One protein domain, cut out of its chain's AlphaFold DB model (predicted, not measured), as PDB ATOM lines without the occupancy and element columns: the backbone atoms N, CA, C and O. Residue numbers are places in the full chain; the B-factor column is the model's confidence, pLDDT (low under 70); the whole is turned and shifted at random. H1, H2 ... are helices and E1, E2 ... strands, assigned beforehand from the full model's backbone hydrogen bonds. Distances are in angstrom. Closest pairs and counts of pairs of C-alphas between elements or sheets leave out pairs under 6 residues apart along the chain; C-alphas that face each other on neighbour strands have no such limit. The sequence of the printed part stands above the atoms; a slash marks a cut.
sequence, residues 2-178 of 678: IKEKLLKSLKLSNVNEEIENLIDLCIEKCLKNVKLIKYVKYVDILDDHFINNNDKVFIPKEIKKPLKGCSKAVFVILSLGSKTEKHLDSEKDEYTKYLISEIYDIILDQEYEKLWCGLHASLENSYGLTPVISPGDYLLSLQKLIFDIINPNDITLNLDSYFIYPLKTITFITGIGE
ATOM      1  N   ILE A   2     -26.581 -12.954 -30.196       75.00
ATOM      2  CA  ILE A   2     -26.739 -12.710 -31.659       75.00
ATOM      3  C   ILE A   2     -25.388 -12.351 -32.293       75.00
ATOM      4  O   ILE A   2     -24.975 -13.008 -33.240       75.00
ATOM      5  N   LYS A   3     -24.656 -11.400 -31.693       79.62
ATOM      6  CA  LYS A   3     -23.293 -11.012 -32.095       79.62
ATOM      7  C   LYS A   3     -22.338 -12.212 -32.173       79.62
ATOM      8  O   LYS A   3     -21.688 -12.418 -33.184       79.62
ATOM      9  N   GLU A   4     -22.311 -13.067 -31.151       73.81
ATOM     10  CA  GLU A   4     -21.450 -14.264 -31.126       73.81
ATOM     11  C   GLU A   4     -21.837 -15.301 -32.193       73.81
ATOM     12  O   GLU A   4     -20.962 -15.849 -32.863       73.81
ATOM     13  N   LYS A   5     -23.143 -15.562 -32.379       69.31
ATOM     14  CA  LYS A   5     -23.647 -16.451 -33.441       69.31
ATOM     15  C   LYS A   5     -23.294 -15.886 -34.828       69.31
ATOM     16  O   LYS A   5     -22.889 -16.657 -35.696       69.31
ATOM     17  N   LEU A   6     -23.363 -14.565 -35.007       74.25
ATOM     18  CA  LEU A   6     -23.036 -13.868 -36.253       74.25
ATOM     19  C   LEU A   6     -21.540 -13.933 -36.579       74.25
ATOM     20  O   LEU A   6     -21.176 -14.390 -37.658       74.25
ATOM     21  N   LEU A   7     -20.668 -13.580 -35.630       75.06
ATOM     22  CA  LEU A   7     -19.209 -13.663 -35.801       75.06
ATOM     23  C   LEU A   7     -18.761 -15.087 -36.150       75.06
ATOM     24  O   LEU A   7     -17.942 -15.297 -37.047       75.06
ATOM     25  N   LYS A   8     -19.378 -16.086 -35.506       65.38
ATOM     26  CA  LYS A   8     -19.166 -17.498 -35.827       65.38
ATOM     27  C   LYS A   8     -19.712 -17.879 -37.209       65.38
ATOM     28  O   LYS A   8     -19.074 -18.677 -37.896       65.38
ATOM     29  N   SER A   9     -20.863 -17.340 -37.633       57.41
ATOM     30  CA  SER A   9     -21.417 -17.592 -38.973       57.41
ATOM     31  C   SER A   9     -20.468 -17.094 -40.066       57.41
ATOM     32  O   SER A   9     -20.182 -17.848 -41.002       57.41
ATOM     33  N   LEU A  10     -19.916 -15.892 -39.868       66.81
ATOM     34  CA  LEU A  10     -19.025 -15.183 -40.790       66.81
ATOM     35  C   LEU A  10     -17.559 -15.650 -40.739       66.81
ATOM     36  O   LEU A  10     -16.744 -15.173 -41.520       66.81
ATOM     37  N   LYS A  11     -17.213 -16.589 -39.842       67.38
ATOM     38  CA  LYS A  11     -15.835 -17.072 -39.605       67.38
ATOM     39  C   LYS A  11     -14.841 -15.945 -39.283       67.38
ATOM     40  O   LYS A  11     -13.659 -16.050 -39.599       67.38
ATOM     41  N   LEU A  12     -15.315 -14.881 -38.639       69.69
ATOM     42  CA  LEU A  12     -14.476 -13.762 -38.231       69.69
ATOM     43  C   LEU A  12     -13.928 -14.026 -36.826       69.69
ATOM     44  O   LEU A  12     -14.687 -14.225 -35.877       69.69
ATOM     45  N   SER A  13     -12.602 -14.021 -36.697       61.19
ATOM     46  CA  SER A  13     -11.892 -14.013 -35.415       61.19
ATOM     47  C   SER A  13     -11.062 -12.737 -35.329       61.19
ATOM     48  O   SER A  13     -10.240 -12.511 -36.213       61.19
ATOM     49  N   ASN A  14     -11.262 -11.941 -34.273       62.28
ATOM     50  CA  ASN A  14     -10.648 -10.620 -34.060       62.28
ATOM     51  C   ASN A  14     -11.059  -9.575 -35.116       62.28
ATOM     52  O   ASN A  14     -10.273  -9.200 -35.983       62.28
ATOM     53  N   VAL A  15     -12.307  -9.107 -35.033       72.94
ATOM     54  CA  VAL A  15     -12.799  -7.952 -35.803       72.94
ATOM     55  C   VAL A  15     -12.285  -6.650 -35.194       72.94
ATOM     56  O   VAL A  15     -12.106  -6.554 -33.983       72.94
ATOM     57  N   ASN A  16     -12.022  -5.654 -36.039       81.00
ATOM     58  CA  ASN A  16     -11.652  -4.324 -35.568       81.00
ATOM     59  C   ASN A  16     -12.875  -3.590 -34.976       81.00
ATOM     60  O   ASN A  16     -14.025  -3.958 -35.220       81.00
ATOM     61  N   GLU A  17     -12.613  -2.536 -34.204       83.75
ATOM     62  CA  GLU A  17     -13.641  -1.762 -33.490       83.75
ATOM     63  C   GLU A  17     -14.704  -1.164 -34.433       83.75
ATOM     64  O   GLU A  17     -15.883  -1.085 -34.096       83.75
ATOM     65  N   GLU A  18     -14.310  -0.808 -35.655       80.88
ATOM     66  CA  GLU A  18     -15.204  -0.254 -36.675       80.88
ATOM     67  C   GLU A  18     -16.250  -1.275 -37.157       80.88
ATOM     68  O   GLU A  18     -17.442  -0.965 -37.215       80.88
ATOM     69  N   ILE A  19     -15.834  -2.518 -37.427       79.75
ATOM     70  CA  ILE A  19     -16.748  -3.598 -37.826       79.75
ATOM     71  C   ILE A  19     -17.621  -4.035 -36.647       79.75
ATOM     72  O   ILE A  19     -18.801  -4.336 -36.838       79.75
ATOM     73  N   GLU A  20     -17.088  -4.048 -35.423       83.50
ATOM     74  CA  GLU A  20     -17.903  -4.350 -34.244       83.50
ATOM     75  C   GLU A  20     -19.032  -3.335 -34.039       83.50
ATOM     76  O   GLU A  20     -20.176  -3.743 -33.823       83.50
ATOM     77  N   ASN A  21     -18.740  -2.038 -34.182       86.81
ATOM     78  CA  ASN A  21     -19.743  -0.976 -34.089       86.81
ATOM     79  C   ASN A  21     -20.810  -1.093 -35.189       86.81
ATOM     80  O   ASN A  21     -22.001  -0.901 -34.926       86.81
ATOM     81  N   LEU A  22     -20.407  -1.454 -36.413       86.00
ATOM     82  CA  LEU A  22     -21.339  -1.707 -37.513       86.00
ATOM     83  C   LEU A  22     -22.265  -2.897 -37.214       86.00
ATOM     84  O   LEU A  22     -23.475  -2.805 -37.439       86.00
ATOM     85  N   ILE A  23     -21.718  -3.995 -36.684       88.50
ATOM     86  CA  ILE A  23     -22.494  -5.176 -36.285       88.50
ATOM     87  C   ILE A  23     -23.526  -4.809 -35.219       88.50
ATOM     88  O   ILE A  23     -24.698  -5.164 -35.361       88.50
ATOM     89  N   ASP A  24     -23.119  -4.080 -34.182       90.00
ATOM     90  CA  ASP A  24     -24.011  -3.708 -33.084       90.00
ATOM     91  C   ASP A  24     -25.152  -2.799 -33.570       90.00
ATOM     92  O   ASP A  24     -26.321  -3.045 -33.254       90.00
ATOM     93  N   LEU A  25     -24.841  -1.830 -34.440       91.31
ATOM     94  CA  LEU A  25     -25.843  -0.973 -35.075       91.31
ATOM     95  C   LEU A  25     -26.829  -1.779 -35.937       91.31
ATOM     96  O   LEU A  25     -28.041  -1.534 -35.897       91.31
ATOM     97  N   CYS A  26     -26.334  -2.746 -36.715       92.31
ATOM     98  CA  CYS A  26     -27.181  -3.605 -37.543       92.31
ATOM     99  C   CYS A  26     -28.099  -4.481 -36.690       92.31
ATOM    100  O   CYS A  26     -29.284  -4.603 -37.006       92.31
ATOM    101  N   ILE A  27     -27.597  -5.041 -35.584       92.69
ATOM    102  CA  ILE A  27     -28.402  -5.835 -34.646       92.69
ATOM    103  C   ILE A  27     -29.527  -4.982 -34.054       92.69
ATOM    104  O   ILE A  27     -30.686  -5.405 -34.067       92.69
ATOM    105  N   GLU A  28     -29.225  -3.766 -33.592       93.50
ATOM    106  CA  GLU A  28     -30.227  -2.865 -33.014       93.50
ATOM    107  C   GLU A  28     -31.327  -2.508 -34.029       93.50
ATOM    108  O   GLU A  28     -32.524  -2.570 -33.721       93.50
ATOM    109  N   LYS A  29     -30.937  -2.185 -35.270       92.12
ATOM    110  CA  LYS A  29     -31.879  -1.906 -36.364       92.12
ATOM    111  C   LYS A  29     -32.732  -3.122 -36.716       92.12
ATOM    112  O   LYS A  29     -33.937  -2.969 -36.930       92.12
ATOM    113  N   CYS A  30     -32.144  -4.317 -36.757       93.44
ATOM    114  CA  CYS A  30     -32.883  -5.547 -37.032       93.44
ATOM    115  C   CYS A  30     -33.965  -5.774 -35.976       93.44
ATOM    116  O   CYS A  30     -35.131  -5.922 -36.336       93.44
ATOM    117  N   LEU A  31     -33.611  -5.701 -34.688       92.62
ATOM    118  CA  LEU A  31     -34.541  -5.923 -33.574       92.62
ATOM    119  C   LEU A  31     -35.735  -4.952 -33.588       92.62
ATOM    120  O   LEU A  31     -36.859  -5.378 -33.335       92.62
ATOM    121  N   LYS A  32     -35.533  -3.677 -33.956       93.19
ATOM    122  CA  LYS A  32     -36.626  -2.684 -34.093       93.19
ATOM    123  C   LYS A  32     -37.608  -2.998 -35.229       93.19
ATOM    124  O   LYS A  32     -38.745  -2.523 -35.211       93.19
ATOM    125  N   ASN A  33     -37.169  -3.765 -36.224       92.81
ATOM    126  CA  ASN A  33     -37.946  -4.102 -37.415       92.81
ATOM    127  C   ASN A  33     -38.587  -5.497 -37.352       92.81
ATOM    128  O   ASN A  33     -39.376  -5.829 -38.234       92.81
ATOM    129  N   VAL A  34     -38.303  -6.296 -36.320       93.69
ATOM    130  CA  VAL A  34     -38.963  -7.591 -36.118       93.69
ATOM    131  C   VAL A  34     -40.370  -7.385 -35.563       93.69
ATOM    132  O   VAL A  34     -40.573  -6.741 -34.534       93.69
ATOM    133  N   LYS A  35     -41.356  -7.988 -36.227       93.00
ATOM    134  CA  LYS A  35     -42.708  -8.196 -35.707       93.00
ATOM    135  C   LYS A  35     -43.022  -9.681 -35.843       93.00
ATOM    136  O   LYS A  35     -43.431 -10.124 -36.910       93.00
ATOM    137  N   LEU A  36     -42.815 -10.431 -34.765       92.62
ATOM    138  CA  LEU A  36     -43.010 -11.877 -34.764       92.62
ATOM    139  C   LEU A  36     -44.468 -12.235 -35.089       92.62
ATOM    140  O   LEU A  36     -45.389 -11.815 -34.387       92.62
ATOM    141  N   ILE A  37     -44.658 -13.036 -36.133       93.38
ATOM    142  CA  ILE A  37     -45.934 -13.638 -36.517       93.38
ATOM    143  C   ILE A  37     -45.774 -15.146 -36.352       93.38
ATOM    144  O   ILE A  37     -44.869 -15.748 -36.927       93.38
ATOM    145  N   LYS A  38     -46.638 -15.757 -35.543       94.19
ATOM    146  CA  LYS A  38     -46.562 -17.179 -35.207       94.19
ATOM    147  C   LYS A  38     -47.940 -17.813 -35.326       94.19
ATOM    148  O   LYS A  38     -48.851 -17.462 -34.579       94.19
ATOM    149  N   TYR A  39     -48.045 -18.798 -36.207       95.50
ATOM    150  CA  TYR A  39     -49.190 -19.688 -36.325       95.50
ATOM    151  C   TYR A  39     -48.762 -21.111 -35.996       95.50
ATOM    152  O   TYR A  39     -47.764 -21.606 -36.516       95.50
ATOM    153  N   VAL A  40     -49.534 -21.762 -35.132       94.75
ATOM    154  CA  VAL A  40     -49.377 -23.172 -34.776       94.75
ATOM    155  C   VAL A  40     -50.765 -23.785 -34.828       94.75
ATOM    156  O   VAL A  40     -51.654 -23.343 -34.097       94.75
ATOM    157  N   LYS A  41     -50.967 -24.779 -35.691       94.88
ATOM    158  CA  LYS A  41     -52.255 -25.456 -35.848       94.88
ATOM    159  C   LYS A  41     -52.094 -26.957 -35.675       94.88
ATOM    160  O   LYS A  41     -51.286 -27.576 -36.357       94.88
ATOM    161  N   TYR A  42     -52.882 -27.525 -34.772       94.56
ATOM    162  CA  TYR A  42     -52.953 -28.963 -34.531       94.56
ATOM    163  C   TYR A  42     -54.089 -29.550 -35.364       94.56
ATOM    164  O   TYR A  42     -55.175 -28.972 -35.412       94.56
ATOM    165  N   VAL A  43     -53.831 -30.672 -36.026       95.25
ATOM    166  CA  VAL A  43     -54.756 -31.316 -36.962       95.25
ATOM    167  C   VAL A  43     -54.734 -32.820 -36.716       95.25
ATOM    168  O   VAL A  43     -53.656 -33.404 -36.637       95.25
ATOM    169  N   ASP A  44     -55.901 -33.448 -36.584       95.00
ATOM    170  CA  ASP A  44     -55.987 -34.893 -36.345       95.00
ATOM    171  C   ASP A  44     -55.613 -35.688 -37.605       95.00
ATOM    172  O   ASP A  44     -55.844 -35.237 -38.733       95.00
ATOM    173  N   ILE A  45     -55.037 -36.879 -37.413       94.00
ATOM    174  CA  ILE A  45     -54.689 -37.818 -38.487       94.00
ATOM    175  C   ILE A  45     -55.606 -39.044 -38.401       94.00
ATOM    176  O   ILE A  45     -55.623 -39.732 -37.384       94.00
ATOM    177  N   LEU A  46     -56.336 -39.346 -39.481       90.44
ATOM    178  CA  LEU A  46     -57.185 -40.542 -39.608       90.44
ATOM    179  C   LEU A  46     -57.044 -41.157 -41.005       90.44
ATOM    180  O   LEU A  46     -57.234 -40.455 -41.996       90.44
ATOM    181  N   ASP A  47     -56.748 -42.461 -41.087       79.69
ATOM    182  CA  ASP A  47     -56.713 -43.257 -42.329       79.69
ATOM    183  C   ASP A  47     -56.066 -42.521 -43.522       79.69
ATOM    184  O   ASP A  47     -56.678 -42.355 -44.578       79.69
ATOM    185  N   ASP A  48     -54.837 -42.024 -43.333       87.00
ATOM    186  CA  ASP A  48     -54.041 -41.244 -44.301       87.00
ATOM    187  C   ASP A  48     -54.551 -39.828 -44.651       87.00
ATOM    188  O   ASP A  48     -54.136 -39.251 -45.663       87.00
ATOM    189  N   HIS A  49     -55.412 -39.238 -43.823       92.56
ATOM    190  CA  HIS A  49     -55.926 -37.881 -44.015       92.56
ATOM    191  C   HIS A  49     -55.649 -36.987 -42.806       92.56
ATOM    192  O   HIS A  49     -55.769 -37.416 -41.660       92.56
ATOM    193  N   PHE A  50     -55.346 -35.720 -43.081       95.44
ATOM    194  CA  PHE A  50     -55.462 -34.629 -42.123       95.44
ATOM    195  C   PHE A  50     -56.933 -34.204 -42.019       95.44
ATOM    196  O   PHE A  50     -57.576 -33.966 -43.046       95.44
ATOM    197  N   ILE A  51     -57.460 -34.090 -40.798       92.31
ATOM    198  CA  ILE A  51     -58.844 -33.677 -40.526       92.31
ATOM    199  C   ILE A  51     -58.868 -32.208 -40.107       92.31
ATOM    200  O   ILE A  51     -58.614 -31.869 -38.952       92.31
ATOM    201  N   ASN A  52     -59.171 -31.317 -41.049       86.75
ATOM    202  CA  ASN A  52     -59.166 -29.871 -40.834       86.75
ATOM    203  C   ASN A  52     -60.594 -29.321 -40.942       86.75
ATOM    204  O   ASN A  52     -61.138 -29.266 -42.035       86.75
ATOM    205  N   ASN A  53     -61.211 -28.906 -39.830       77.06
ATOM    206  CA  ASN A  53     -62.568 -28.328 -39.813       77.06
ATOM    207  C   ASN A  53     -63.636 -29.171 -40.559       77.06
ATOM    208  O   ASN A  53     -64.500 -28.616 -41.227       77.06
ATOM    209  N   ASN A  54     -63.590 -30.504 -40.411       73.44
ATOM    210  CA  ASN A  54     -64.415 -31.519 -41.099       73.44
ATOM    211  C   ASN A  54     -64.030 -31.850 -42.553       73.44
ATOM    212  O   ASN A  54     -64.580 -32.804 -43.108       73.44
ATOM    213  N   ASP A  55     -63.045 -31.164 -43.133       82.62
ATOM    214  CA  ASP A  55     -62.478 -31.529 -44.429       82.62
ATOM    215  C   ASP A  55     -61.371 -32.575 -44.273       82.62
ATOM    216  O   ASP A  55     -60.532 -32.509 -43.369       82.62
ATOM    217  N   LYS A  56     -61.358 -33.548 -45.190       89.44
ATOM    218  CA  LYS A  56     -60.310 -34.567 -45.281       89.44
ATOM    219  C   LYS A  56     -59.287 -34.154 -46.332       89.44
ATOM    220  O   LYS A  56     -59.574 -34.197 -47.527       89.44
ATOM    221  N   VAL A  57     -58.080 -33.805 -45.896       91.88
ATOM    222  CA  VAL A  57     -56.957 -33.481 -46.785       91.88
ATOM    223  C   VAL A  57     -56.010 -34.674 -46.838       91.88
ATOM    224  O   VAL A  57     -55.517 -35.126 -45.810       91.88
ATOM    225  N   PHE A  58     -55.757 -35.208 -48.032       91.62
ATOM    226  CA  PHE A  58     -54.887 -36.373 -48.193       91.62
ATOM    227  C   PHE A  58     -53.445 -36.058 -47.781       91.62
ATOM    228  O   PHE A  58     -52.893 -35.034 -48.187       91.62
ATOM    229  N   ILE A  59     -52.814 -36.960 -47.025       91.69
ATOM    230  CA  ILE A  59     -51.406 -36.830 -46.641       91.69
ATOM    231  C   ILE A  59     -50.518 -37.163 -47.858       91.69
ATOM    232  O   ILE A  59     -50.567 -38.297 -48.350       91.69
ATOM    233  N   PRO A  60     -49.682 -36.226 -48.353       88.25
ATOM    234  CA  PRO A  60     -48.755 -36.486 -49.455       88.25
ATOM    235  C   PRO A  60     -47.847 -37.690 -49.180       88.25
ATOM    236  O   PRO A  60     -47.393 -37.896 -48.052       88.25
ATOM    237  N   LYS A  61     -47.570 -38.498 -50.213       84.81
ATOM    238  CA  LYS A  61     -46.832 -39.770 -50.078       84.81
ATOM    239  C   LYS A  61     -45.462 -39.587 -49.420       84.81
ATOM    240  O   LYS A  61     -45.015 -40.467 -48.689       84.81
ATOM    241  N   GLU A  62     -44.835 -38.446 -49.661       80.81
ATOM    242  CA  GLU A  62     -43.507 -38.058 -49.199       80.81
ATOM    243  C   GLU A  62     -43.451 -37.899 -47.676       80.81
ATOM    244  O   GLU A  62     -42.420 -38.176 -47.067       80.81
ATOM    245  N   ILE A  63     -44.572 -37.515 -47.053       84.75
ATOM    246  CA  ILE A  63     -44.657 -37.253 -45.609       84.75
ATOM    247  C   ILE A  63     -45.464 -38.318 -44.849       84.75
ATOM    248  O   ILE A  63     -45.520 -38.288 -43.621       84.75
ATOM    249  N   LYS A  64     -46.013 -39.325 -45.549       84.44
ATOM    250  CA  LYS A  64     -46.728 -40.460 -44.930       84.44
ATOM    251  C   LYS A  64     -45.845 -41.304 -44.016       84.44
ATOM    252  O   LYS A  64     -46.268 -41.678 -42.929       84.44
ATOM    253  N   LYS A  65     -44.627 -41.640 -44.460       81.81
ATOM    254  CA  LYS A  65     -43.705 -42.476 -43.672       81.81
ATOM    255  C   LYS A  65     -43.263 -41.765 -42.378       81.81
ATOM    256  O   LYS A  65     -43.359 -42.408 -41.335       81.81
ATOM    257  N   PRO A  66     -42.849 -40.480 -42.404       79.38
ATOM    258  CA  PRO A  66     -42.543 -39.715 -41.191       79.38
ATOM    259  C   PRO A  66     -43.699 -39.587 -40.191       79.38
ATOM    260  O   PRO A  66     -43.450 -39.591 -38.995       79.38
ATOM    261  N   LEU A  67     -44.945 -39.491 -40.668       86.75
ATOM    262  CA  LEU A  67     -46.136 -39.304 -39.825       86.75
ATOM    263  C   LEU A  67     -46.825 -40.620 -39.422       86.75
ATOM    264  O   LEU A  67     -47.912 -40.612 -38.841       86.75
ATOM    265  N   LYS A  68     -46.230 -41.770 -39.748       84.44
ATOM    266  CA  LYS A  68     -46.832 -43.074 -39.464       84.44
ATOM    267  C   LYS A  68     -46.916 -43.304 -37.952       84.44
ATOM    268  O   LYS A  68     -45.901 -43.288 -37.266       84.44
ATOM    269  N   GLY A  69     -48.119 -43.602 -37.461       82.25
ATOM    270  CA  GLY A  69     -48.372 -43.843 -36.035       82.25
ATOM    271  C   GLY A  69     -48.634 -42.575 -35.217       82.25
ATOM    272  O   GLY A  69     -48.823 -42.666 -34.008       82.25
ATOM    273  N   CYS A  70     -48.679 -41.403 -35.855       91.06
ATOM    274  CA  CYS A  70     -49.079 -40.161 -35.207       91.06
ATOM    275  C   CYS A  70     -50.605 -40.033 -35.154       91.06
ATOM    276  O   CYS A  70     -51.290 -40.319 -36.134       91.06
ATOM    277  N   SER A  71     -51.130 -39.553 -34.025       91.88
ATOM    278  CA  SER A  71     -52.548 -39.214 -33.859       91.88
ATOM    279  C   SER A  71     -52.861 -37.788 -34.318       91.88
ATOM    280  O   SER A  71     -53.991 -37.500 -34.709       91.88
ATOM    281  N   LYS A  72     -51.861 -36.895 -34.306       94.06
ATOM    282  CA  LYS A  72     -51.985 -35.499 -34.751       94.06
ATOM    283  C   LYS A  72     -50.770 -35.055 -35.557       94.06
ATOM    284  O   LYS A  72     -49.675 -35.582 -35.386       94.06
ATOM    285  N   ALA A  73     -50.952 -34.032 -36.381       95.31
ATOM    286  CA  ALA A  73     -49.892 -33.224 -36.966       95.31
ATOM    287  C   ALA A  73     -49.990 -31.776 -36.474       95.31
ATOM    288  O   ALA A  73     -51.077 -31.247 -36.246       95.31
ATOM    289  N   VAL A  74     -48.839 -31.131 -36.340       95.81
ATOM    290  CA  VAL A  74     -48.678 -29.726 -35.983       95.81
ATOM    291  C   VAL A  74     -48.105 -29.001 -37.188       95.81
ATOM    292  O   VAL A  74     -47.013 -29.326 -37.646       95.81
ATOM    293  N   PHE A  75     -48.845 -28.019 -37.688       96.81
ATOM    294  CA  PHE A  75     -48.457 -27.151 -38.793       96.81
ATOM    295  C   PHE A  75     -48.009 -25.807 -38.240       96.81
ATOM    296  O   PHE A  75     -48.708 -25.214 -37.412       96.81
ATOM    297  N   VAL A  76     -46.863 -25.318 -38.708       95.62
ATOM    298  CA  VAL A  76     -46.266 -24.080 -38.209       95.62
ATOM    299  C   VAL A  76     -45.930 -23.115 -39.341       95.62
ATOM    300  O   VAL A  76     -45.313 -23.503 -40.330       95.62
ATOM    301  N   ILE A  77     -46.275 -21.839 -39.130       95.25
ATOM    302  CA  ILE A  77     -45.689 -20.684 -39.823       95.25
ATOM    303  C   ILE A  77     -45.098 -19.753 -38.765       95.25
ATOM    304  O   ILE A  77     -45.806 -19.298 -37.863       95.25
ATOM    305  N   LEU A  78     -43.808 -19.454 -38.889       94.75
ATOM    306  CA  LEU A  78     -43.082 -18.525 -38.034       94.75
ATOM    307  C   LEU A  78     -42.386 -17.480 -38.904       94.75
ATOM    308  O   LEU A  78     -41.522 -17.827 -39.698       94.75
ATOM    309  N   SER A  79     -42.738 -16.208 -38.750       94.12
ATOM    310  CA  SER A  79     -42.209 -15.112 -39.563       94.12
ATOM    311  C   SER A  79     -41.743 -13.944 -38.705       94.12
ATOM    312  O   SER A  79     -42.358 -13.633 -37.684       94.12
ATOM    313  N   LEU A  80     -40.687 -13.251 -39.139       93.75
ATOM    314  CA  LEU A  80     -40.242 -12.000 -38.513       93.75
ATOM    315  C   LEU A  80     -41.040 -10.764 -38.971       93.75
ATOM    316  O   LEU A  80     -40.808  -9.665 -38.461       93.75
ATOM    317  N   GLY A  81     -41.986 -10.935 -39.901       91.06
ATOM    318  CA  GLY A  81     -42.910  -9.892 -40.346       91.06
ATOM    319  C   GLY A  81     -42.361  -8.987 -41.457       91.06
ATOM    320  O   GLY A  81     -41.157  -8.870 -41.682       91.06
ATOM    321  N   SER A  82     -43.271  -8.335 -42.188       87.75
ATOM    322  CA  SER A  82     -42.988  -7.677 -43.482       87.75
ATOM    323  C   SER A  82     -42.100  -6.431 -43.411       87.75
ATOM    324  O   SER A  82     -41.599  -5.951 -44.427       87.75
ATOM    325  N   LYS A  83     -41.863  -5.898 -42.207       90.38
ATOM    326  CA  LYS A  83     -40.900  -4.809 -41.991       90.38
ATOM    327  C   LYS A  83     -39.453  -5.250 -42.234       90.38
ATOM    328  O   LYS A  83     -38.637  -4.404 -42.582       90.38
ATOM    329  N   THR A  84     -39.144  -6.543 -42.094       90.38
ATOM    330  CA  THR A  84     -37.793  -7.081 -42.340       90.38
ATOM    331  C   THR A  84     -37.376  -6.963 -43.805       90.38
ATOM    332  O   THR A  84     -36.259  -6.546 -44.094       90.38
ATOM    333  N   GLU A  85     -38.301  -7.225 -44.727       85.00
ATOM    334  CA  GLU A  85     -38.080  -7.113 -46.171       85.00
ATOM    335  C   GLU A  85     -37.922  -5.650 -46.597       85.00
ATOM    336  O   GLU A  85     -36.938  -5.292 -47.235       85.00
ATOM    337  N   LYS A  86     -38.782  -4.754 -46.085       87.44
ATOM    338  CA  LYS A  86     -38.628  -3.300 -46.286       87.44
ATOM    339  C   LYS A  86     -37.298  -2.763 -45.754       87.44
ATOM    340  O   LYS A  86     -36.732  -1.853 -46.350       87.44
ATOM    341  N   HIS A  87     -36.815  -3.298 -44.632       91.75
ATOM    342  CA  HIS A  87     -35.518  -2.922 -44.076       91.75
ATOM    343  C   HIS A  87     -34.367  -3.388 -44.981       91.75
ATOM    344  O   HIS A  87     -33.514  -2.572 -45.323       91.75
ATOM    345  N   LEU A  88     -34.391  -4.645 -45.436       87.19
ATOM    346  CA  LEU A  88     -33.414  -5.190 -46.386       87.19
ATOM    347  C   LEU A  88     -33.400  -4.436 -47.724       87.19
ATOM    348  O   LEU A  88     -32.333  -4.204 -48.288       87.19
ATOM    349  N   ASP A  89     -34.562  -4.032 -48.230       86.25
ATOM    350  CA  ASP A  89     -34.675  -3.296 -49.494       86.25
ATOM    351  C   ASP A  89     -34.261  -1.829 -49.380       86.25
ATOM    352  O   ASP A  89     -33.845  -1.226 -50.368       86.25
ATOM    353  N   SER A  90     -34.346  -1.252 -48.179       88.94
ATOM    354  CA  SER A  90     -33.915   0.126 -47.924       88.94
ATOM    355  C   SER A  90     -32.396   0.290 -47.812       88.94
ATOM    356  O   SER A  90     -31.906   1.411 -47.965       88.94
ATOM    357  N   GLU A  91     -31.657  -0.796 -47.557       91.06
ATOM    358  CA  GLU A  91     -30.199  -0.771 -47.441       91.06
ATOM    359  C   GLU A  91     -29.541  -0.824 -48.827       91.06
ATOM    360  O   GLU A  91     -29.819  -1.714 -49.635       91.06
ATOM    361  N   LYS A  92     -28.676   0.159 -49.101       86.88
ATOM    362  CA  LYS A  92     -27.991   0.309 -50.393       86.88
ATOM    363  C   LYS A  92     -26.620  -0.349 -50.401       86.88
ATOM    364  O   LYS A  92     -26.136  -0.698 -51.474       86.88
ATOM    365  N   ASP A  93     -25.995  -0.478 -49.235       89.75
ATOM    366  CA  ASP A  93     -24.702  -1.135 -49.105       89.75
ATOM    367  C   ASP A  93     -24.873  -2.661 -49.084       89.75
ATOM    368  O   ASP A  93     -25.546  -3.221 -48.218       89.75
ATOM    369  N   GLU A  94     -24.275  -3.347 -50.058       79.31
ATOM    370  CA  GLU A  94     -24.480  -4.784 -50.278       79.31
ATOM    371  C   GLU A  94     -23.920  -5.645 -49.130       79.31
ATOM    372  O   GLU A  94     -24.535  -6.639 -48.735       79.31
ATOM    373  N   TYR A  95     -22.811  -5.218 -48.518       78.06
ATOM    374  CA  TYR A  95     -22.208  -5.896 -47.368       78.06
ATOM    375  C   TYR A  95     -23.074  -5.765 -46.111       78.06
ATOM    376  O   TYR A  95     -23.311  -6.745 -45.400       78.06
ATOM    377  N   THR A  96     -23.595  -4.567 -45.861       84.31
ATOM    378  CA  THR A  96     -24.507  -4.279 -44.751       84.31
ATOM    379  C   THR A  96     -25.838  -4.998 -44.951       84.31
ATOM    380  O   THR A  96     -26.380  -5.572 -44.006       84.31
ATOM    381  N   LYS A  97     -26.337  -5.067 -46.191       86.06
ATOM    382  CA  LYS A  97     -27.538  -5.829 -46.545       86.06
ATOM    383  C   LYS A  97     -27.369  -7.326 -46.269       86.06
ATOM    384  O   LYS A  97     -28.259  -7.938 -45.676       86.06
ATOM    385  N   TYR A  98     -26.220  -7.905 -46.628       82.19
ATOM    386  CA  TYR A  98     -25.887  -9.293 -46.288       82.19
ATOM    387  C   TYR A  98     -25.836  -9.510 -44.768       82.19
ATOM    388  O   TYR A  98     -26.446 -10.448 -44.249       82.19
ATOM    389  N   LEU A  99     -25.189  -8.597 -44.036       85.44
ATOM    390  CA  LEU A  99     -25.094  -8.646 -42.577       85.44
ATOM    391  C   LEU A  99     -26.475  -8.600 -41.900       85.44
ATOM    392  O   LEU A  99     -26.757  -9.397 -41.008       85.44
ATOM    393  N   ILE A 100     -27.353  -7.700 -42.353       89.94
ATOM    394  CA  ILE A 100     -28.743  -7.580 -41.888       89.94
ATOM    395  C   ILE A 100     -29.524  -8.870 -42.172       89.94
ATOM    396  O   ILE A 100     -30.267  -9.338 -41.308       89.94
ATOM    397  N   SER A 101     -29.344  -9.471 -43.355       87.00
ATOM    398  CA  SER A 101     -29.996 -10.735 -43.719       87.00
ATOM    399  C   SER A 101     -29.604 -11.873 -42.771       87.00
ATOM    400  O   SER A 101     -30.492 -12.534 -42.234       87.00
ATOM    401  N   GLU A 102     -28.304 -12.046 -42.507       84.75
ATOM    402  CA  GLU A 102     -27.788 -13.061 -41.575       84.75
ATOM    403  C   GLU A 102     -28.277 -12.830 -40.138       84.75
ATOM    404  O   GLU A 102     -28.625 -13.774 -39.428       84.75
ATOM    405  N   ILE A 103     -28.345 -11.570 -39.690       89.00
ATOM    406  CA  ILE A 103     -28.888 -11.236 -38.366       89.00
ATOM    407  C   ILE A 103     -30.357 -11.658 -38.267       89.00
ATOM    408  O   ILE A 103     -30.760 -12.209 -37.239       89.00
ATOM    409  N   TYR A 104     -31.157 -11.436 -39.313       90.81
ATOM    410  CA  TYR A 104     -32.542 -11.896 -39.332       90.81
ATOM    411  C   TYR A 104     -32.663 -13.416 -39.295       90.81
ATOM    412  O   TYR A 104     -33.508 -13.911 -38.555       90.81
ATOM    413  N   ASP A 105     -31.806 -14.154 -39.998       84.56
ATOM    414  CA  ASP A 105     -31.812 -15.621 -39.930       84.56
ATOM    415  C   ASP A 105     -31.481 -16.110 -38.513       84.56
ATOM    416  O   ASP A 105     -32.196 -16.940 -37.956       84.56
ATOM    417  N   ILE A 106     -30.499 -15.491 -37.850       81.25
ATOM    418  CA  ILE A 106     -30.150 -15.808 -36.455       81.25
ATOM    419  C   ILE A 106     -31.303 -15.514 -35.482       81.25
ATOM    420  O   ILE A 106     -31.476 -16.240 -34.497       81.25
ATOM    421  N   ILE A 107     -32.056 -14.430 -35.698       86.88
ATOM    422  CA  ILE A 107     -33.224 -14.098 -34.868       86.88
ATOM    423  C   ILE A 107     -34.353 -15.103 -35.123       86.88
ATOM    424  O   ILE A 107     -34.960 -15.592 -34.170       86.88
ATOM    425  N   LEU A 108     -34.617 -15.434 -36.388       87.12
ATOM    426  CA  LEU A 108     -35.656 -16.381 -36.781       87.12
ATOM    427  C   LEU A 108     -35.379 -17.783 -36.224       87.12
ATOM    428  O   LEU A 108     -36.279 -18.391 -35.645       87.12
ATOM    429  N   ASP A 109     -34.126 -18.234 -36.282       78.50
ATOM    430  CA  ASP A 109     -33.675 -19.494 -35.686       78.50
ATOM    431  C   ASP A 109     -33.913 -19.535 -34.171       78.50
ATOM    432  O   ASP A 109     -34.343 -20.552 -33.631       78.50
ATOM    433  N   GLN A 110     -33.682 -18.429 -33.457       78.00
ATOM    434  CA  GLN A 110     -33.928 -18.372 -32.010       78.00
ATOM    435  C   GLN A 110     -35.414 -18.468 -31.664       78.00
ATOM    436  O   GLN A 110     -35.783 -19.130 -30.694       78.00
ATOM    437  N   GLU A 111     -36.275 -17.803 -32.432       84.62
ATOM    438  CA  GLU A 111     -37.721 -17.898 -32.224       84.62
ATOM    439  C   GLU A 111     -38.251 -19.290 -32.590       84.62
ATOM    440  O   GLU A 111     -39.145 -19.812 -31.915       84.62
ATOM    441  N   TYR A 112     -37.648 -19.934 -33.592       84.19
ATOM    442  CA  TYR A 112     -37.908 -21.326 -33.935       84.19
ATOM    443  C   TYR A 112     -37.510 -22.279 -32.794       84.19
ATOM    444  O   TYR A 112     -38.323 -23.108 -32.386       84.19
ATOM    445  N   GLU A 113     -36.316 -22.120 -32.212       69.50
ATOM    446  CA  GLU A 113     -35.855 -22.912 -31.059       69.50
ATOM    447  C   GLU A 113     -36.822 -22.779 -29.867       69.50
ATOM    448  O   GLU A 113     -37.245 -23.779 -29.283       69.50
ATOM    449  N   LYS A 114     -37.233 -21.547 -29.532       75.31
ATOM    450  CA  LYS A 114     -38.211 -21.288 -28.459       75.31
ATOM    451  C   LYS A 114     -39.548 -21.966 -28.735       75.31
ATOM    452  O   LYS A 114     -40.153 -22.537 -27.826       75.31
ATOM    453  N   LEU A 115     -40.021 -21.888 -29.979       81.50
ATOM    454  CA  LEU A 115     -41.259 -22.526 -30.397       81.50
ATOM    455  C   LEU A 115     -41.182 -24.044 -30.232       81.50
ATOM    456  O   LEU A 115     -42.082 -24.624 -29.630       81.50
ATOM    457  N   TRP A 116     -40.118 -24.665 -30.730       74.38
ATOM    458  CA  TRP A 116     -39.940 -26.110 -30.661       74.38
ATOM    459  C   TRP A 116     -39.882 -26.620 -29.220       74.38
ATOM    460  O   TRP A 116     -40.614 -27.540 -28.857       74.38
ATOM    461  N   CYS A 117     -39.076 -25.974 -28.371       64.56
ATOM    462  CA  CYS A 117     -39.009 -26.300 -26.947       64.56
ATOM    463  C   CYS A 117     -40.378 -26.159 -26.269       64.56
ATOM    464  O   CYS A 117     -40.742 -26.991 -25.441       64.56
ATOM    465  N   GLY A 118     -41.157 -25.139 -26.648       71.62
ATOM    466  CA  GLY A 118     -42.522 -24.950 -26.163       71.62
ATOM    467  C   GLY A 118     -43.487 -26.053 -26.609       71.62
ATOM    468  O   GLY A 118     -44.292 -26.503 -25.798       71.62
ATOM    469  N   LEU A 119     -43.391 -26.520 -27.861       77.50
ATOM    470  CA  LEU A 119     -44.186 -27.650 -28.359       77.50
ATOM    471  C   LEU A 119     -43.868 -28.921 -27.571       77.50
ATOM    472  O   LEU A 119     -44.782 -29.574 -27.075       77.50
ATOM    473  N   HIS A 120     -42.583 -29.226 -27.390       69.44
ATOM    474  CA  HIS A 120     -42.153 -30.396 -26.631       69.44
ATOM    475  C   HIS A 120     -42.614 -30.348 -25.168       69.44
ATOM    476  O   HIS A 120     -43.201 -31.306 -24.679       69.44
ATOM    477  N   ALA A 121     -42.417 -29.214 -24.487       66.19
ATOM    478  CA  ALA A 121     -42.809 -29.044 -23.088       66.19
ATOM    479  C   ALA A 121     -44.331 -29.110 -22.857       66.19
ATOM    480  O   ALA A 121     -44.766 -29.267 -21.720       66.19
ATOM    481  N   SER A 122     -45.136 -28.962 -23.915       72.69
ATOM    482  CA  SER A 122     -46.599 -29.025 -23.842       72.69
ATOM    483  C   SER A 122     -47.179 -30.440 -23.970       72.69
ATOM    484  O   SER A 122     -48.390 -30.600 -23.824       72.69
ATOM    485  N   LEU A 123     -46.348 -31.452 -24.248       73.62
ATOM    486  CA  LEU A 123     -46.787 -32.842 -24.385       73.62
ATOM    487  C   LEU A 123     -46.837 -33.569 -23.035       73.62
ATOM    488  O   LEU A 123     -46.020 -33.334 -22.147       73.62
ATOM    489  N   GLU A 124     -47.790 -34.490 -22.897       73.44
ATOM    490  CA  GLU A 124     -47.819 -35.446 -21.786       73.44
ATOM    491  C   GLU A 124     -46.659 -36.449 -21.904       73.44
ATOM    492  O   GLU A 124     -46.225 -36.769 -23.008       73.44
ATOM    493  N   ASN A 125     -46.191 -37.003 -20.779       64.75
ATOM    494  CA  ASN A 125     -45.002 -37.873 -20.723       64.75
ATOM    495  C   ASN A 125     -45.053 -39.118 -21.637       64.75
ATOM    496  O   ASN A 125     -44.011 -39.704 -21.916       64.75
ATOM    497  N   SER A 126     -46.240 -39.555 -22.064       73.19
ATOM    498  CA  SER A 126     -46.435 -40.698 -22.967       73.19
ATOM    499  C   SER A 126     -46.434 -40.325 -24.453       73.19
ATOM    500  O   SER A 126     -46.501 -41.222 -25.291       73.19
ATOM    501  N   TYR A 127     -46.348 -39.039 -24.804       77.81
ATOM    502  CA  TYR A 127     -46.387 -38.548 -26.181       77.81
ATOM    503  C   TYR A 127     -45.075 -37.883 -26.586       77.81
ATOM    504  O   TYR A 127     -44.416 -37.222 -25.786       77.81
ATOM    505  N   GLY A 128     -44.730 -38.002 -27.868       78.50
ATOM    506  CA  GLY A 128     -43.572 -37.319 -28.431       78.50
ATOM    507  C   GLY A 128     -43.785 -36.768 -29.831       78.50
ATOM    508  O   GLY A 128     -44.812 -37.021 -30.467       78.50
ATOM    509  N   LEU A 129     -42.800 -35.995 -30.290       79.44
ATOM    510  CA  LEU A 129     -42.779 -35.369 -31.615       79.44
ATOM    511  C   LEU A 129     -41.968 -36.192 -32.620       79.44
ATOM    512  O   LEU A 129     -40.896 -36.703 -32.297       79.44
ATOM    513  N   THR A 130     -42.423 -36.254 -33.871       82.25
ATOM    514  CA  THR A 130     -41.589 -36.736 -34.982       82.25
ATOM    515  C   THR A 130     -40.526 -35.699 -35.349       82.25
ATOM    516  O   THR A 130     -40.680 -34.512 -35.035       82.25
ATOM    517  N   PRO A 131     -39.490 -36.083 -36.117       74.38
ATOM    518  CA  PRO A 131     -38.639 -35.113 -36.790       74.38
ATOM    519  C   PRO A 131     -39.446 -34.089 -37.596       74.38
ATOM    520  O   PRO A 131     -40.552 -34.369 -38.073       74.38
ATOM    521  N   VAL A 132     -38.864 -32.902 -37.732       81.56
ATOM    522  CA  VAL A 132     -39.429 -31.771 -38.465       81.56
ATOM    523  C   VAL A 132     -39.436 -32.066 -39.959       81.56
ATOM    524  O   VAL A 132     -38.445 -32.521 -40.526       81.56
ATOM    525  N   ILE A 133     -40.566 -31.792 -40.597       84.25
ATOM    526  CA  ILE A 133     -40.770 -31.918 -42.035       84.25
ATOM    527  C   ILE A 133     -40.796 -30.505 -42.612       84.25
ATOM    528  O   ILE A 133     -41.821 -29.819 -42.569       84.25
ATOM    529  N   SER A 134     -39.652 -30.069 -43.131       82.44
ATOM    530  CA  SER A 134     -39.479 -28.759 -43.763       82.44
ATOM    531  C   SER A 134     -39.687 -28.874 -45.278       82.44
ATOM    532  O   SER A 134     -39.079 -29.748 -45.899       82.44
ATOM    533  N   PRO A 135     -40.484 -28.003 -45.924       74.25
ATOM    534  CA  PRO A 135     -40.719 -28.085 -47.370       74.25
ATOM    535  C   PRO A 135     -39.458 -28.073 -48.253       74.25
ATOM    536  O   PRO A 135     -39.481 -28.683 -49.316       74.25
ATOM    537  N   GLY A 136     -38.366 -27.423 -47.832       63.69
ATOM    538  CA  GLY A 136     -37.096 -27.381 -48.578       63.69
ATOM    539  C   GLY A 136     -36.283 -28.684 -48.550       63.69
ATOM    540  O   GLY A 136     -35.539 -28.947 -49.490       63.69
ATOM    541  N   ASP A 137     -36.466 -29.510 -47.516       60.41
ATOM    542  CA  ASP A 137     -35.846 -30.843 -47.398       60.41
ATOM    543  C   ASP A 137     -36.703 -31.937 -48.066       60.41
ATOM    544  O   ASP A 137     -36.260 -33.066 -48.276       60.41
ATOM    545  N   TYR A 138     -37.952 -31.588 -48.390       75.94
ATOM    546  CA  TYR A 138     -38.941 -32.414 -49.074       75.94
ATOM    547  C   TYR A 138     -39.382 -31.704 -50.370       75.94
ATOM    548  O   TYR A 138     -38.560 -31.170 -51.112       75.94
ATOM    549  N   LEU A 139     -40.676 -31.723 -50.699       73.62
ATOM    550  CA  LEU A 139     -41.217 -30.993 -51.840       73.62
ATOM    551  C   LEU A 139     -41.613 -29.577 -51.423       73.62
ATOM    552  O   LEU A 139     -42.428 -29.399 -50.516       73.62
ATOM    553  N   LEU A 140     -41.145 -28.576 -52.172       77.81
ATOM    554  CA  LEU A 140     -41.489 -27.170 -51.936       77.81
ATOM    555  C   LEU A 140     -43.008 -26.918 -52.000       77.81
ATOM    556  O   LEU A 140     -43.525 -26.041 -51.314       77.81
ATOM    557  N   SER A 141     -43.754 -27.748 -52.739       81.81
ATOM    558  CA  SER A 141     -45.220 -27.710 -52.791       81.81
ATOM    559  C   SER A 141     -45.901 -27.928 -51.433       81.81
ATOM    560  O   SER A 141     -47.064 -27.554 -51.278       81.81
ATOM    561  N   LEU A 142     -45.202 -28.479 -50.430       87.38
ATOM    562  CA  LEU A 142     -45.700 -28.582 -49.054       87.38
ATOM    563  C   LEU A 142     -45.938 -27.210 -48.407       87.38
ATOM    564  O   LEU A 142     -46.773 -27.114 -47.514       87.38
ATOM    565  N   GLN A 143     -45.291 -26.141 -48.887       86.62
ATOM    566  CA  GLN A 143     -45.577 -24.771 -48.441       86.62
ATOM    567  C   GLN A 143     -47.044 -24.404 -48.651       86.62
ATOM    568  O   GLN A 143     -47.680 -23.846 -47.761       86.62
ATOM    569  N   LYS A 144     -47.605 -24.791 -49.805       89.25
ATOM    570  CA  LYS A 144     -49.019 -24.571 -50.107       89.25
ATOM    571  C   LYS A 144     -49.921 -25.330 -49.140       89.25
ATOM    572  O   LYS A 144     -50.845 -24.747 -48.593       89.25
ATOM    573  N   LEU A 145     -49.603 -26.595 -48.864       92.31
ATOM    574  CA  LEU A 145     -50.346 -27.403 -47.896       92.31
ATOM    575  C   LEU A 145     -50.349 -26.766 -46.497       92.31
ATOM    576  O   LEU A 145     -51.398 -26.688 -45.863       92.31
ATOM    577  N   ILE A 146     -49.186 -26.307 -46.020       94.06
ATOM    578  CA  ILE A 146     -49.058 -25.648 -44.714       94.06
ATOM    579  C   ILE A 146     -49.880 -24.354 -44.683       94.06
ATOM    580  O   ILE A 146     -50.623 -24.125 -43.727       94.06
ATOM    581  N   PHE A 147     -49.775 -23.537 -45.732       92.88
ATOM    582  CA  PHE A 147     -50.489 -22.268 -45.845       92.88
ATOM    583  C   PHE A 147     -52.011 -22.465 -45.884       92.88
ATOM    584  O   PHE A 147     -52.722 -21.820 -45.116       92.88
ATOM    585  N   ASP A 148     -52.498 -23.408 -46.696       91.44
ATOM    586  CA  ASP A 148     -53.924 -23.727 -46.840       91.44
ATOM    587  C   ASP A 148     -54.507 -24.311 -45.538       91.44
ATOM    588  O   ASP A 148     -55.611 -23.953 -45.122       91.44
ATOM    589  N   ILE A 149     -53.762 -25.187 -44.850       93.00
ATOM    590  CA  ILE A 149     -54.209 -25.768 -43.577       93.00
ATOM    591  C   ILE A 149     -54.262 -24.713 -42.479       93.00
ATOM    592  O   ILE A 149     -55.248 -24.663 -41.738       93.00
ATOM    593  N   ILE A 150     -53.227 -23.881 -42.343       94.00
ATOM    594  CA  ILE A 150     -53.190 -22.837 -41.313       94.00
ATOM    595  C   ILE A 150     -54.227 -21.753 -41.600       94.00
ATOM    596  O   ILE A 150     -54.888 -21.315 -40.658       94.00
ATOM    597  N   ASN A 151     -54.393 -21.375 -42.871       90.38
ATOM    598  CA  ASN A 151     -55.244 -20.282 -43.335       90.38
ATOM    599  C   ASN A 151     -55.009 -18.993 -42.515       90.38
ATOM    600  O   ASN A 151     -55.860 -18.605 -41.707       90.38
ATOM    601  N   PRO A 152     -53.815 -18.380 -42.622       89.00
ATOM    602  CA  PRO A 152     -53.436 -17.258 -41.772       89.00
ATOM    603  C   PRO A 152     -54.307 -16.024 -42.050       89.00
ATOM    604  O   PRO A 152     -54.508 -15.628 -43.191       89.00
ATOM    605  N   ASN A 153     -54.772 -15.370 -40.984       84.06
ATOM    606  CA  ASN A 153     -55.569 -14.138 -41.082       84.06
ATOM    607  C   ASN A 153     -54.712 -12.860 -41.225       84.06
ATOM    608  O   ASN A 153     -55.263 -11.767 -41.356       84.06
ATOM    609  N   ASP A 154     -53.380 -12.959 -41.135       81.06
ATOM    610  CA  ASP A 154     -52.485 -11.811 -41.300       81.06
ATOM    611  C   ASP A 154     -52.307 -11.497 -42.791       81.06
ATOM    612  O   ASP A 154     -51.689 -12.258 -43.529       81.06
ATOM    613  N   ILE A 155     -52.820 -10.338 -43.215       75.75
ATOM    614  CA  ILE A 155     -52.780  -9.851 -44.606       75.75
ATOM    615  C   ILE A 155     -51.334  -9.658 -45.107       75.75
ATOM    616  O   ILE A 155     -51.101  -9.545 -46.307       75.75
ATOM    617  N   THR A 156     -50.348  -9.606 -44.203       79.94
ATOM    618  CA  THR A 156     -48.927  -9.476 -44.559       79.94
ATOM    619  C   THR A 156     -48.227 -10.799 -44.857       79.94
ATOM    620  O   THR A 156     -47.064 -10.759 -45.251       79.94
ATOM    621  N   LEU A 157     -48.909 -11.938 -44.676       86.12
ATOM    622  CA  LEU A 157     -48.436 -13.242 -45.124       86.12
ATOM    623  C   LEU A 157     -49.094 -13.611 -46.448       86.12
ATOM    624  O   LEU A 157     -50.316 -13.696 -46.546       86.12
ATOM    625  N   ASN A 158     -48.279 -13.892 -47.456       85.81
ATOM    626  CA  ASN A 158     -48.763 -14.268 -48.776       85.81
ATOM    627  C   ASN A 158     -47.939 -15.415 -49.349       85.81
ATOM    628  O   ASN A 158     -46.720 -15.443 -49.217       85.81
ATOM    629  N   LEU A 159     -48.621 -16.359 -49.993       86.19
ATOM    630  CA  LEU A 159     -47.999 -17.447 -50.733       86.19
ATOM    631  C   LEU A 159     -47.953 -17.071 -52.217       86.19
ATOM    632  O   LEU A 159     -49.002 -16.936 -52.845       86.19
ATOM    633  N   ASP A 160     -46.756 -16.949 -52.780       76.69
ATOM    634  CA  ASP A 160     -46.544 -16.778 -54.219       76.69
ATOM    635  C   ASP A 160     -45.534 -17.817 -54.704       76.69
ATOM    636  O   ASP A 160     -44.467 -17.976 -54.120       76.69
ATOM    637  N   SER A 161     -45.882 -18.557 -55.757       75.31
ATOM    638  CA  SER A 161     -44.978 -19.522 -56.395       75.31
ATOM    639  C   SER A 161     -44.320 -20.508 -55.408       75.31
ATOM    640  O   SER A 161     -43.168 -20.894 -55.570       75.31
ATOM    641  N   TYR A 162     -45.082 -20.930 -54.388       76.81
ATOM    642  CA  TYR A 162     -44.661 -21.779 -53.259       76.81
ATOM    643  C   TYR A 162     -43.697 -21.140 -52.244       76.81
ATOM    644  O   TYR A 162     -43.243 -21.828 -51.335       76.81
ATOM    645  N   PHE A 163     -43.433 -19.839 -52.324       76.94
ATOM    646  CA  PHE A 163     -42.718 -19.072 -51.306       76.94
ATOM    647  C   PHE A 163     -43.701 -18.296 -50.434       76.94
ATOM    648  O   PHE A 163     -44.648 -17.693 -50.937       76.94
ATOM    649  N   ILE A 164     -43.478 -18.315 -49.119       82.75
ATOM    650  CA  ILE A 164     -44.243 -17.492 -48.182       82.75
ATOM    651  C   ILE A 164     -43.464 -16.210 -47.935       82.75
ATOM    652  O   ILE A 164     -42.315 -16.246 -47.495       82.75
ATOM    653  N   TYR A 165     -44.122 -15.090 -48.198       81.56
ATOM    654  CA  TYR A 165     -43.619 -13.762 -47.916       81.56
ATOM    655  C   TYR A 165     -44.171 -13.265 -46.583       81.56
ATOM    656  O   TYR A 165     -45.318 -13.571 -46.249       81.56
ATOM    657  N   PRO A 166     -43.361 -12.523 -45.811       85.88
ATOM    658  CA  PRO A 166     -42.000 -12.078 -46.138       85.88
ATOM    659  C   PRO A 166     -40.963 -13.210 -46.070       85.88
ATOM    660  O   PRO A 166     -41.144 -14.166 -45.318       85.88
ATOM    661  N   LEU A 167     -39.858 -13.095 -46.816       79.31
ATOM    662  CA  LEU A 167     -38.879 -14.188 -46.994       79.31
ATOM    663  C   LEU A 167     -38.245 -14.709 -45.694       79.31
ATOM    664  O   LEU A 167     -37.826 -15.863 -45.627       79.31
ATOM    665  N   LYS A 168     -38.188 -13.888 -44.639       89.94
ATOM    666  CA  LYS A 168     -37.744 -14.303 -43.297       89.94
ATOM    667  C   LYS A 168     -38.869 -15.034 -42.557       89.94
ATOM    668  O   LYS A 168     -39.368 -14.568 -41.527       89.94
ATOM    669  N   THR A 169     -39.257 -16.176 -43.125       89.88
ATOM    670  CA  THR A 169     -40.319 -17.064 -42.649       89.88
ATOM    671  C   THR A 169     -39.868 -18.524 -42.698       89.88
ATOM    672  O   THR A 169     -39.417 -19.008 -43.732       89.88
ATOM    673  N   ILE A 170     -40.037 -19.243 -41.587       89.94
ATOM    674  CA  ILE A 170     -39.852 -20.692 -41.475       89.94
ATOM    675  C   ILE A 170     -41.222 -21.363 -41.390       89.94
ATOM    676  O   ILE A 170     -42.119 -20.907 -40.675       89.94
ATOM    677  N   THR A 171     -41.362 -22.491 -42.079       93.00
ATOM    678  CA  THR A 171     -42.531 -23.362 -41.986       93.00
ATOM    679  C   THR A 171     -42.123 -24.808 -41.810       93.00
ATOM    680  O   THR A 171     -41.092 -25.244 -42.325       93.00
ATOM    681  N   PHE A 172     -42.942 -25.561 -41.082       92.56
ATOM    682  CA  PHE A 172     -42.733 -26.993 -40.936       92.56
ATOM    683  C   PHE A 172     -43.985 -27.740 -40.480       92.56
ATOM    684  O   PHE A 172     -44.959 -27.144 -40.010       92.56
ATOM    685  N   ILE A 173     -43.915 -29.068 -40.597       94.12
ATOM    686  CA  ILE A 173     -44.877 -30.024 -40.046       94.12
ATOM    687  C   ILE A 173     -44.144 -30.949 -39.061       94.12
ATOM    688  O   ILE A 173     -43.022 -31.370 -39.328       94.12
ATOM    689  N   THR A 174     -44.758 -31.296 -37.932       92.56
ATOM    690  CA  THR A 174     -44.300 -32.390 -37.051       92.56
ATOM    691  C   THR A 174     -45.496 -33.213 -36.575       92.56
ATOM    692  O   THR A 174     -46.590 -32.677 -36.427       92.56
ATOM    693  N   GLY A 175     -45.331 -34.520 -36.393       92.75
ATOM    694  CA  GLY A 175     -46.363 -35.421 -35.890       92.75
ATOM    695  C   GLY A 175     -46.291 -35.591 -34.375       92.75
ATOM    696  O   GLY A 175     -45.207 -35.554 -33.805       92.75
ATOM    697  N   ILE A 176     -47.435 -35.819 -33.732       91.69
ATOM    698  CA  ILE A 176     -47.549 -36.210 -32.322       91.69
ATOM    699  C   ILE A 176     -48.056 -37.648 -32.269       91.69
ATOM    700  O   ILE A 176     -49.066 -37.971 -32.897       91.69
ATOM    701  N   GLY A 177     -47.380 -38.504 -31.509       88.69
ATOM    702  CA  GLY A 177     -47.758 -39.906 -31.331       88.69
ATOM    703  C   GLY A 177     -47.368 -40.441 -29.958       88.69
ATOM    704  O   GLY A 177     -46.488 -39.893 -29.295       88.69
ATOM    705  N   GLU A 178     -48.051 -41.498 -29.531       83.75
ATOM    706  CA  GLU A 178     -47.799 -42.170 -28.254       83.75
ATOM    707  C   GLU A 178     -46.517 -43.016 -28.333       83.75
ATOM    708  O   GLU A 178     -46.237 -43.640 -29.358       83.75
TER     709      GLU A 178
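Overview. This is residues 2 to 178 of the 678 residues of the protein "DUF4445 domain-containing protein" of Acholeplasmataceae bacterium (UniProt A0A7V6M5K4). A strongly twisted sheet of six strands, E3 E2 E1 E4 E8 E5, has the long helix H5 over one face and the short helix H6 over the other, with the small hairpin E6 E7 packing on H6. H5 runs on past the sheet, and H1, H2 and H4 pack on its first half as a helical end of the elongated body. The printed part has 177 residues, with six named helices and eight named strands in the order H1 H2 E1 E2 E3 H3 E4 H4 H5 E5 H6 E6 E7 E8; both sheets are antiparallel and the class is mixed, helices and strands. It is only just compact, close to loose, with a radius of gyration of the C-alphas of 18.6 A and spans of 60 by 35 by 24 A.

Along the chain. The large sheet holds E1, residues 37 to 46, 29.3 A long; E2, 49 to 52; E3, 55 to 58; E4, 72 to 79, 23.1 A; E5, 127 to 129; and E8, 169 to 178, 29.9 A. E6 is residues 158 to 160 and E7 163 to 165. H5, residues 94 to 121, is 40.8 A long and H2, 17 to 33, 24.7 A; H1 is residues 2 to 9, H3 61 to 64, H4 83 to 90 and H6 142 to 150. C-alpha 2 is at (-26.739, -12.710, -31.659), C-alpha 94 at (-24.480, -4.784, -50.278) and C-alpha 178 at (-47.799, -42.170, -28.254).

Arrangement. E1 E2 E3 form a meander, each strand the antiparallel neighbour of the one before, with N 51 and O 44 at 2.9 A and N 57 and O 50 at 2.9 A. E1 pairs with E4 (N 39 and O 77, 2.8 A), E4 with E8 (N 74 and O 174, 2.7 A), and E8 with the edge strand E5 (N 128 and O 177, 3.0 A). E4, H4 H5, E5 is a split strand-helix-strand unit, two strands running the same way with E8 between them, and its crossover is right-handed. H5 and H6 are on opposite faces of the sheet, in three layers; the closest C-alphas to E4 are Tyr 112 to Leu 78, 7.2 A, and Ile 146 to Phe 75, 6.1 A. The hairpin E6 and E7 has N 163 and O 160 at 2.8 A; the closest C-alphas of H6 and E7, Gln 143 and Phe 163, are 7.0 A apart. H2 touches H5 with residues 23 to 30 alone, at a steep tilt of 55 degrees, the closest C-alphas being Cys 26 and Ile 100, 6.1 A. H1 touches H5, where the C-alphas of Ile 2 and Ile 106 are closest at 6.7 A. H4 and H5 are a helical hairpin at a shallow tilt of 12 degrees, closest at the C-alphas of Leu 88 and Lys 97, 5.9 A. H3 touches no helix and is only just not on the sheet, with 4 pairs of C-alphas within 10 A. In H1, H2, H4, H5 and H6 every O i to N i+4 pair is within hydrogen-bond range; H3 is too short for one.

Size, cuts and confidence. The C-alphas farthest apart, Glu 17 and Asp 47, are 60.5 A apart. The printed part has no cut, and the link from E5 to H6, residues 130 to 141, is long. The mean pLDDT of the printed part is 84.3; 15 residues are under 70, among them 8 to 14.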